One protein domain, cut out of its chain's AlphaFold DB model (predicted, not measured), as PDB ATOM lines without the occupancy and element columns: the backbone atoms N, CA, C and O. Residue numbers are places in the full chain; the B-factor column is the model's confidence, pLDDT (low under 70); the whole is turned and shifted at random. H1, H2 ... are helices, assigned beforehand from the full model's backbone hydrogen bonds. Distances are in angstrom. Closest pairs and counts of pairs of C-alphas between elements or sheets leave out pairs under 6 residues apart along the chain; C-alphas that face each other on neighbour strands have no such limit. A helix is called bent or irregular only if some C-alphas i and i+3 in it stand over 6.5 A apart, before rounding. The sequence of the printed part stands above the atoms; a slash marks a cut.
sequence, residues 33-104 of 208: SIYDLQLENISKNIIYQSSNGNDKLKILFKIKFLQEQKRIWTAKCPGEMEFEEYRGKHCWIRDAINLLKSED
ATOM      1  N   SER A  33     113.117 -30.731  52.537       84.50
ATOM      2  CA  SER A  33     114.172 -31.430  51.813       84.50
ATOM      3  C   SER A  33     114.147 -31.021  50.335       84.50
ATOM      4  O   SER A  33     113.126 -30.583  49.805       84.50
ATOM      5  N   ILE A  34     115.286 -31.163  49.655       85.75
ATOM      6  CA  ILE A  34     115.370 -30.908  48.209       85.75
ATOM      7  C   ILE A  34     114.393 -31.821  47.451       85.75
ATOM      8  O   ILE A  34     113.781 -31.379  46.485       85.75
ATOM      9  N   TYR A  35     114.217 -33.058  47.922       83.94
ATOM     10  CA  TYR A  35     113.261 -34.002  47.354       83.94
ATOM     11  C   TYR A  35     111.821 -33.489  47.485       83.94
ATOM     12  O   TYR A  35     111.120 -33.397  46.482       83.94
ATOM     13  N   ASP A  36     111.418 -33.037  48.677       84.94
ATOM     14  CA  ASP A  36     110.062 -32.515  48.906       84.94
ATOM     15  C   ASP A  36     109.788 -31.269  48.055       84.94
ATOM     16  O   ASP A  36     108.695 -31.105  47.520       84.94
ATOM     17  N   LEU A  37     110.792 -30.400  47.876       87.12
ATOM     18  CA  LEU A  37     110.690 -29.233  46.993       87.12
ATOM     19  C   LEU A  37     110.513 -29.634  45.523       87.12
ATOM     20  O   LEU A  37     109.738 -29.007  44.797       87.12
ATOM     21  N   GLN A  38     111.219 -30.671  45.070       86.44
ATOM     22  CA  GLN A  38     111.076 -31.200  43.714       86.44
ATOM     23  C   GLN A  38     109.698 -31.831  43.508       86.44
ATOM     24  O   GLN A  38     109.044 -31.534  42.504       86.44
ATOM     25  N   LEU A  39     109.236 -32.633  44.468       86.25
ATOM     26  CA  LEU A  39     107.914 -33.249  44.448       86.25
ATOM     27  C   LEU A  39     106.813 -32.182  44.437       86.25
ATOM     28  O   LEU A  39     105.909 -32.242  43.604       86.25
ATOM     29  N   GLU A  40     106.920 -31.162  45.290       86.31
ATOM     30  CA  GLU A  40     105.981 -30.040  45.340       86.31
ATOM     31  C   GLU A  40     105.924 -29.294  44.001       86.31
ATOM     32  O   GLU A  40     104.838 -29.019  43.489       86.31
ATOM     33  N   ASN A  41     107.078 -28.994  43.400       88.19
ATOM     34  CA  ASN A  41     107.140 -28.309  42.111       88.19
ATOM     35  C   ASN A  41     106.517 -29.149  40.983       88.19
ATOM     36  O   ASN A  41     105.730 -28.636  40.188       88.19
ATOM     37  N   ILE A  42     106.835 -30.444  40.908       87.38
ATOM     38  CA  ILE A  42     106.282 -31.349  39.891       87.38
ATOM     39  C   ILE A  42     104.764 -31.484  40.057       87.38
ATOM     40  O   ILE A  42     104.027 -31.322  39.082       87.38
ATOM     41  N   SER A  43     104.300 -31.690  41.290       84.19
ATOM     42  CA  SER A  43     102.877 -31.827  41.618       84.19
ATOM     43  C   SER A  43     102.096 -30.572  41.243       84.19
ATOM     44  O   SER A  43     101.108 -30.649  40.512       84.19
ATOM     45  N   LYS A  44     102.582 -29.392  41.652       86.38
ATOM     46  CA  LYS A  44     101.964 -28.105  41.293       86.38
ATOM     47  C   LYS A  44     101.904 -27.908  39.786       86.38
ATOM     48  O   LYS A  44     100.864 -27.508  39.275       86.38
ATOM     49  N   ASN A  45     102.988 -28.210  39.073       86.44
ATOM     50  CA  ASN A  45     103.039 -28.041  37.624       86.44
ATOM     51  C   ASN A  45     102.032 -28.934  36.900       86.44
ATOM     52  O   ASN A  45     101.376 -28.462  35.972       86.44
ATOM     53  N   ILE A  46     101.882 -30.195  37.315       83.31
ATOM     54  CA  ILE A  46     100.893 -31.083  36.700       83.31
ATOM     55  C   ILE A  46      99.474 -30.612  37.016       83.31
ATOM     56  O   ILE A  46      98.695 -30.444  36.085       83.31
ATOM     57  N   ILE A  47      99.156 -30.345  38.287       81.00
ATOM     58  CA  ILE A  47      97.813 -29.897  38.700       81.00
ATOM     59  C   ILE A  47      97.434 -28.589  37.990       81.00
ATOM     60  O   ILE A  47      96.294 -28.396  37.555       81.00
ATOM     61  N   TYR A  48      98.401 -27.685  37.831       84.06
ATOM     62  CA  TYR A  48      98.204 -26.454  37.083       84.06
ATOM     63  C   TYR A  48      97.940 -26.727  35.597       84.06
ATOM     64  O   TYR A  48      97.030 -26.142  35.023       84.06
ATOM     65  N   GLN A  49      98.675 -27.641  34.963       80.50
ATOM     66  CA  GLN A  49      98.448 -27.993  33.556       80.50
ATOM     67  C   GLN A  49      97.140 -28.766  33.326       80.50
ATOM     68  O   GLN A  49      96.541 -28.609  32.264       80.50
ATOM     69  N   SER A  50      96.697 -29.577  34.289       72.88
ATOM     70  CA  SER A  50      95.515 -30.432  34.152       72.88
ATOM     71  C   SER A  50      94.209 -29.715  34.499       72.88
ATOM     72  O   SER A  50      93.235 -29.843  33.762       72.88
ATOM     73  N   SER A  51      94.175 -28.955  35.598       69.31
ATOM     74  CA  SER A  51      92.909 -28.550  36.232       69.31
ATOM     75  C   SER A  51      92.751 -27.035  36.362       69.31
ATOM     76  O   SER A  51      91.691 -26.495  36.038       69.31
ATOM     77  N   ASN A  52      93.812 -26.330  36.765       69.50
ATOM     78  CA  ASN A  52      93.707 -24.931  37.216       69.50
ATOM     79  C   ASN A  52      94.305 -23.892  36.253       69.50
ATOM     80  O   ASN A  52      94.188 -22.694  36.493       69.50
ATOM     81  N   GLY A  53      94.972 -24.326  35.186       71.69
ATOM     82  CA  GLY A  53      95.643 -23.442  34.240       71.69
ATOM     83  C   GLY A  53      94.727 -22.885  33.152       71.69
ATOM     84  O   GLY A  53      93.546 -23.212  33.057       71.69
ATOM     85  N   ASN A  54      95.324 -22.063  32.287       82.94
ATOM     86  CA  ASN A  54      94.700 -21.545  31.068       82.94
ATOM     87  C   ASN A  54      94.238 -22.696  30.146       82.94
ATOM     88  O   ASN A  54      94.936 -23.705  30.014       82.94
ATOM     89  N   ASP A  55      93.120 -22.518  29.444       83.44
ATOM     90  CA  ASP A  55      92.547 -23.485  28.501       83.44
ATOM     91  C   ASP A  55      93.556 -23.983  27.459       83.44
ATOM     92  O   ASP A  55      93.610 -25.175  27.153       83.44
ATOM     93  N   LYS A  56      94.448 -23.111  26.969       86.38
ATOM     94  CA  LYS A  56      95.519 -23.521  26.040       86.38
ATOM     95  C   LYS A  56      96.471 -24.548  26.659       86.38
ATOM     96  O   LYS A  56      96.891 -25.484  25.980       86.38
ATOM     97  N   LEU A  57      96.818 -24.386  27.937       82.88
ATOM     98  CA  LEU A  57      97.688 -25.323  28.652       82.88
ATOM     99  C   LEU A  57      96.980 -26.656  28.890       82.88
ATOM    100  O   LEU A  57      97.598 -27.697  28.681       82.88
ATOM    101  N   LYS A  58      95.685 -26.623  29.221       82.94
ATOM    102  CA  LYS A  58      94.854 -27.827  29.362       82.94
ATOM    103  C   LYS A  58      94.782 -28.618  28.059       82.94
ATOM    104  O   LYS A  58      95.007 -29.826  28.052       82.94
ATOM    105  N   ILE A  59      94.566 -27.937  26.931       83.62
ATOM    106  CA  ILE A  59      94.556 -28.565  25.601       83.62
ATOM    107  C   ILE A  59      95.921 -29.192  25.287       83.62
ATOM    108  O   ILE A  59      95.989 -30.344  24.857       83.62
ATOM    109  N   LEU A  60      97.020 -28.471  25.534       85.00
ATOM    110  CA  LEU A  60      98.374 -29.003  25.334       85.00
ATOM    111  C   LEU A  60      98.642 -30.229  26.211       85.00
ATOM    112  O   LEU A  60      99.246 -31.197  25.742       85.00
ATOM    113  N   PHE A  61      98.191 -30.197  27.462       83.88
ATOM    114  CA  PHE A  61      98.306 -31.320  28.379       83.88
ATOM    115  C   PHE A  61      97.528 -32.532  27.857       83.88
ATOM    116  O   PHE A  61      98.121 -33.598  27.700       83.88
ATOM    117  N   LYS A  62      96.261 -32.354  27.453       83.62
ATOM    118  CA  LYS A  62      95.427 -33.403  26.840       83.62
ATOM    119  C   LYS A  62      96.082 -34.000  25.592       83.62
ATOM    120  O   LYS A  62      96.146 -35.218  25.458       83.62
ATOM    121  N   ILE A  63      96.657 -33.176  24.710       85.38
ATOM    122  CA  ILE A  63      97.385 -33.654  23.520       85.38
ATOM    123  C   ILE A  63      98.577 -34.529  23.915       85.38
ATOM    124  O   ILE A  63      98.746 -35.614  23.357       85.38
ATOM    125  N   LYS A  64      99.404 -34.088  24.868       84.00
ATOM    126  CA  LYS A  64     100.563 -34.875  25.316       84.00
ATOM    127  C   LYS A  64     100.136 -36.168  26.017       84.00
ATOM    128  O   LYS A  64     100.760 -37.208  25.818       84.00
ATOM    129  N   PHE A  65      99.046 -36.125  26.774       81.44
ATOM    130  CA  PHE A  65      98.464 -37.292  27.429       81.44
ATOM    131  C   PHE A  65      97.982 -38.332  26.402       81.44
ATOM    132  O   PHE A  65      98.369 -39.501  26.463       81.44
ATOM    133  N   LEU A  66      97.261 -37.887  25.364       83.62
ATOM    134  CA  LEU A  66      96.851 -38.715  24.223       83.62
ATOM    135  C   LEU A  66      98.049 -39.262  23.428       83.62
ATOM    136  O   LEU A  66      98.001 -40.377  22.905       83.62
ATOM    137  N   GLN A  67      99.136 -38.497  23.300       84.62
ATOM    138  CA  GLN A  67     100.361 -38.969  22.646       84.62
ATOM    139  C   GLN A  67     100.993 -40.139  23.406       84.62
ATOM    140  O   GLN A  67     101.395 -41.119  22.773       84.62
ATOM    141  N   GLU A  68     101.028 -40.087  24.739       80.81
ATOM    142  CA  GLU A  68     101.511 -41.204  25.559       80.81
ATOM    143  C   GLU A  68     100.569 -42.418  25.485       80.81
ATOM    144  O   GLU A  68     101.045 -43.547  25.322       80.81
ATOM    145  N   GLN A  69      99.245 -42.216  25.450       81.44
ATOM    146  CA  GLN A  69      98.295 -43.306  25.167       81.44
ATOM    147  C   GLN A  69      98.555 -43.966  23.818       81.44
ATOM    148  O   GLN A  69      98.633 -45.190  23.728       81.44
ATOM    149  N   LYS A  70      98.764 -43.175  22.759       83.50
ATOM    150  CA  LYS A  70      99.078 -43.678  21.410       83.50
ATOM    151  C   LYS A  70     100.463 -44.320  21.313       83.50
ATOM    152  O   LYS A  70     100.714 -45.103  20.389       83.50
ATOM    153  N   ARG A  71     101.384 -43.985  22.217       80.81
ATOM    154  CA  ARG A  71     102.715 -44.597  22.295       80.81
ATOM    155  C   ARG A  71     102.635 -46.021  22.836       80.81
ATOM    156  O   ARG A  71     103.272 -46.904  22.267       80.81
ATOM    157  N   ILE A  72     101.861 -46.233  23.896       78.62
ATOM    158  CA  ILE A  72     101.633 -47.556  24.511       78.62
ATOM    159  C   ILE A  72     100.566 -48.346  23.736       78.62
ATOM    160  O   ILE A  72     100.587 -49.581  23.706       78.62
ATOM    161  N   TRP A  73      99.704 -47.613  23.032       83.06
ATOM    162  CA  TRP A  73      98.551 -48.097  22.287       83.06
ATOM    163  C   TRP A  73      97.579 -48.848  23.203       83.06
ATOM    164  O   TRP A  73      97.420 -50.065  23.100       83.06
ATOM    165  N   THR A  74      97.011 -48.097  24.147       81.31
ATOM    166  CA  THR A  74      96.092 -48.555  25.199       81.31
ATOM    167  C   THR A  74      94.788 -47.760  25.154       81.31
ATOM    168  O   THR A  74      94.810 -46.615  24.688       81.31
ATOM    169  N   ALA A  75      93.688 -48.336  25.640       78.81
ATOM    170  CA  ALA A  75      92.465 -47.579  25.912       78.81
ATOM    171  C   ALA A  75      92.374 -47.111  27.375       78.81
ATOM    172  O   ALA A  75      91.676 -46.127  27.641       78.81
ATOM    173  N   LYS A  76      93.143 -47.722  28.290       77.75
ATOM    174  CA  LYS A  76      93.255 -47.299  29.695       77.75
ATOM    175  C   LYS A  76      93.829 -45.893  29.840       77.75
ATOM    176  O   LYS A  76      94.636 -45.420  29.027       77.75
ATOM    177  N   CYS A  77      93.462 -45.242  30.939       76.12
ATOM    178  CA  CYS A  77      94.033 -43.958  31.305       76.12
ATOM    179  C   CYS A  77      95.511 -44.143  31.716       76.12
ATOM    180  O   CYS A  77      95.817 -44.964  32.586       76.12
ATOM    181  N   PRO A  78      96.459 -43.378  31.148       74.12
ATOM    182  CA  PRO A  78      97.849 -43.387  31.586       74.12
ATOM    183  C   PRO A  78      98.010 -43.036  33.067       74.12
ATOM    184  O   PRO A  78      98.939 -43.510  33.713       74.12
ATOM    185  N   GLY A  79      97.065 -42.277  33.626       68.31
ATOM    186  CA  GLY A  79      96.975 -41.998  35.056       68.31
ATOM    187  C   GLY A  79      96.787 -43.245  35.925       68.31
ATOM    188  O   GLY A  79      97.174 -43.212  37.079       68.31
ATOM    189  N   GLU A  80      96.321 -44.373  35.385       70.19
ATOM    190  CA  GLU A  80      96.139 -45.641  36.120       70.19
ATOM    191  C   GLU A  80      97.281 -46.628  35.858       70.19
ATOM    192  O   GLU A  80      97.695 -47.364  36.744       70.19
ATOM    193  N   MET A  81      97.901 -46.576  34.677       68.38
ATOM    194  CA  MET A  81      98.949 -47.528  34.297       68.38
ATOM    195  C   MET A  81     100.273 -47.330  35.043       68.38
ATOM    196  O   MET A  81     100.840 -46.240  35.037       68.38
ATOM    197  N   GLU A  82     100.835 -48.394  35.607       64.56
ATOM    198  CA  GLU A  82     102.241 -48.395  36.016       64.56
ATOM    199  C   GLU A  82     103.135 -48.331  34.777       64.56
ATOM    200  O   GLU A  82     103.237 -49.292  34.003       64.56
ATOM    201  N   PHE A  83     103.803 -47.200  34.564       63.28
ATOM    202  CA  PHE A  83     104.821 -47.131  33.534       63.28
ATOM    203  C   PHE A  83     106.131 -47.626  34.136       63.28
ATOM    204  O   PHE A  83     106.813 -46.883  34.836       63.28
ATOM    205  N   GLU A  84     106.533 -48.862  33.848       58.38
ATOM    206  CA  GLU A  84     107.926 -49.244  34.102       58.38
ATOM    207  C   GLU A  84     108.870 -48.322  33.324       58.38
ATOM    208  O   GLU A  84     108.470 -47.723  32.320       58.38
ATOM    209  N   GLU A  85     110.121 -48.214  33.774       52.75
ATOM    210  CA  GLU A  85     111.180 -47.473  33.093       52.75
ATOM    211  C   GLU A  85     111.340 -47.971  31.650       52.75
ATOM    212  O   GLU A  85     112.145 -48.846  31.312       52.75
ATOM    213  N   TYR A  86     110.550 -47.408  30.743       54.56
ATOM    214  CA  TYR A  86     110.692 -47.627  29.324       54.56
ATOM    215  C   TYR A  86     112.034 -47.008  28.934       54.56
ATOM    216  O   TYR A  86     112.069 -45.838  28.553       54.56
ATOM    217  N   ARG A  87     113.128 -47.785  28.981       45.09
ATOM    218  CA  ARG A  87     114.413 -47.379  28.389       45.09
ATOM    219  C   ARG A  87     114.138 -46.921  26.953       45.09
ATOM    220  O   ARG A  87     113.682 -47.727  26.127       45.09
ATOM    221  N   GLY A  88     114.282 -45.619  26.709       60.03
ATOM    222  CA  GLY A  88     113.821 -44.898  25.519       60.03
ATOM    223  C   GLY A  88     113.579 -43.409  25.811       60.03
ATOM    224  O   GLY A  88     113.924 -42.935  26.887       60.03
ATOM    225  N   LYS A  89     112.970 -42.670  24.864       59.84
ATOM    226  CA  LYS A  89     112.692 -41.223  25.006       59.84
ATOM    227  C   LYS A  89     111.987 -40.921  26.334       59.84
ATOM    228  O   LYS A  89     110.857 -41.393  26.536       59.84
ATOM    229  N   HIS A  90     112.665 -40.149  27.182       62.78
ATOM    230  CA  HIS A  90     112.131 -39.567  28.407       62.78
ATOM    231  C   HIS A  90     110.932 -38.692  28.056       62.78
ATOM    232  O   HIS A  90     111.029 -37.809  27.204       62.78
ATOM    233  N   CYS A  91     109.789 -38.982  28.671       73.38
ATOM    234  CA  CYS A  91     108.632 -38.106  28.607       73.38
ATOM    235  C   CYS A  91     108.418 -37.566  30.010       73.38
ATOM    236  O   CYS A  91     108.066 -38.324  30.910       73.38
ATOM    237  N   TRP A  92     108.626 -36.260  30.172       79.75
ATOM    238  CA  TRP A  92     108.513 -35.599  31.469       79.75
ATOM    239  C   TRP A  92     107.162 -35.876  32.142       79.75
ATOM    240  O   TRP A  92     107.140 -36.185  33.323       79.75
ATOM    241  N   ILE A  93     106.053 -35.862  31.389       79.38
ATOM    242  CA  ILE A  93     104.708 -36.119  31.938       79.38
ATOM    243  C   ILE A  93     104.604 -37.528  32.511       79.38
ATOM    244  O   ILE A  93     104.074 -37.706  33.597       79.38
ATOM    245  N   ARG A  94     105.122 -38.530  31.800       77.31
ATOM    246  CA  ARG A  94     105.089 -39.919  32.260       77.31
ATOM    247  C   ARG A  94     105.908 -40.097  33.534       77.31
ATOM    248  O   ARG A  94     105.428 -40.692  34.491       77.31
ATOM    249  N   ASP A  95     107.133 -39.587  33.524       79.12
ATOM    250  CA  ASP A  95     108.053 -39.736  34.649       79.12
ATOM    251  C   ASP A  95     107.509 -38.978  35.878       79.12
ATOM    252  O   ASP A  95     107.573 -39.473  36.998       79.12
ATOM    253  N   ALA A  96     106.858 -37.836  35.656       80.88
ATOM    254  CA  ALA A  96     106.167 -37.086  36.692       80.88
ATOM    255  C   ALA A  96     104.899 -37.797  37.212       80.88
ATOM    256  O   ALA A  96     104.682 -37.817  38.416       80.88
ATOM    257  N   ILE A  97     104.098 -38.444  36.354       80.50
ATOM    258  CA  ILE A  97     102.959 -39.281  36.785       80.50
ATOM    259  C   ILE A  97     103.441 -40.458  37.639       80.50
ATOM    260  O   ILE A  97     102.837 -40.750  38.666       80.50
ATOM    261  N   ASN A  98     104.526 -41.124  37.242       80.88
ATOM    262  CA  ASN A  98     105.117 -42.205  38.030       80.88
ATOM    263  C   ASN A  98     105.560 -41.732  39.415       80.88
ATOM    264  O   ASN A  98     105.308 -42.424  40.395       80.88
ATOM    265  N   LEU A  99     106.190 -40.556  39.484       82.19
ATOM    266  CA  LEU A  99     106.610 -39.959  40.749       82.19
ATOM    267  C   LEU A  99     105.411 -39.617  41.648       82.19
ATOM    268  O   LEU A  99     105.473 -39.805  42.855       82.19
ATOM    269  N   LEU A 100     104.303 -39.144  41.073       80.50
ATOM    270  CA  LEU A 100     103.078 -38.908  41.844       80.50
ATOM    271  C   LEU A 100     102.493 -40.216  42.390       80.50
ATOM    272  O   LEU A 100     102.088 -40.268  43.546       80.50
ATOM    273  N   LYS A 101     102.515 -41.290  41.595       79.69
ATOM    274  CA  LYS A 101     102.020 -42.608  42.016       79.69
ATOM    275  C   LYS A 101     102.826 -43.233  43.142       79.69
ATOM    276  O   LYS A 101     102.234 -43.887  43.990       79.69
ATOM    277  N   SER A 102     104.149 -43.055  43.163       80.19
ATOM    278  CA  SER A 102     104.961 -43.554  44.280       80.19
ATOM    279  C   SER A 102     104.602 -42.898  45.616       80.19
ATOM    280  O   SER A 102     104.884 -43.473  46.658       80.19
ATOM    281  N   GLU A 103     103.962 -41.730  45.574       80.44
ATOM    282  CA  GLU A 103     103.486 -40.971  46.735       80.44
ATOM    283  C   GLU A 103     101.956 -41.090  46.911       80.44
ATOM    284  O   GLU A 103     101.345 -40.254  47.572       80.44
ATOM    285  N   ASP A 104     101.325 -42.092  46.281       76.50
ATOM    286  CA  ASP A 104      99.875 -42.367  46.321       76.50
ATOM    287  C   ASP A 104      98.985 -41.199  45.837       76.50
ATOM    288  O   ASP A 104      97.823 -41.046  46.214       76.50
TER     289      ASP A 104
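This is residues 33 to 104 of the 208 residues of an uncharacterized protein of Rhizophagus irregularis (UniProt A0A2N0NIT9). Two long helices, H1 and H2, make a V: the end of H1 meets the first part of H2 at the corner, and the short helix H3 sits between the arms, toward the open end. A long looping stretch, residues 73 to 91, leads from the far end of H2 back to H3, while residues 33 to 38 stick out at the free end of H1. The printed part has 72 residues with three named helices, in the order H1, H2, H3, and no named strand; its class is all helix. It is compact, with a radius of gyration of the C-alphas of 12.6 A and spans of 37 by 31 by 21 A.

Find C-alpha 34 at (115.370, -30.908, 48.209); from there H1, residues 34 to 52, runs 25.0 A. It is only just irregular, with C-alphas 49 and 52 6.7 A apart. H2, residues 55 to 72, begins at (92.547, -23.485, 28.501) and runs 26.0 A. H3, residues 92 to 102, runs 15.5 A to C-alpha 102 at (104.961, -43.554, 44.280).

Look at residues 49 to 51 of H1, which alone touch H2, at its residues 57 to 62; the closest C-alphas, of Ser 50 and Lys 58, are 5.5 A apart. The two lines are about perpendicular, at 74 degrees. With residues 39 to 46 alone, H1 touches H3; the closest C-alphas, of Ile 42 and Ala 96, are 6.6 A apart. These two run opposite ways at a steep tilt of 67 degrees, only just short of perpendicular. H2, with residues 64 to 68 alone, only just touches H3, with 3 pairs of C-alphas within 8 A, the closest those of Glu 68 and Arg 94 at 7.7 A; their lines are about perpendicular, at 81 degrees. In H2 and H3 every O i to N i+4 pair is within hydrogen-bond range; in H1, 14 of 15 are.

The C-alphas farthest apart, of Ser 33 and Ala 75, are 37.5 A from each other. The printed part has no cut. The link from H1 to H2 is tight, and that from H2 to H3 is long, with 19 residues. Look in the B-factor column for pLDDT under 70 at residues 51 to 52, 79 and 81 to 90; the mean of the printed part is 78.0.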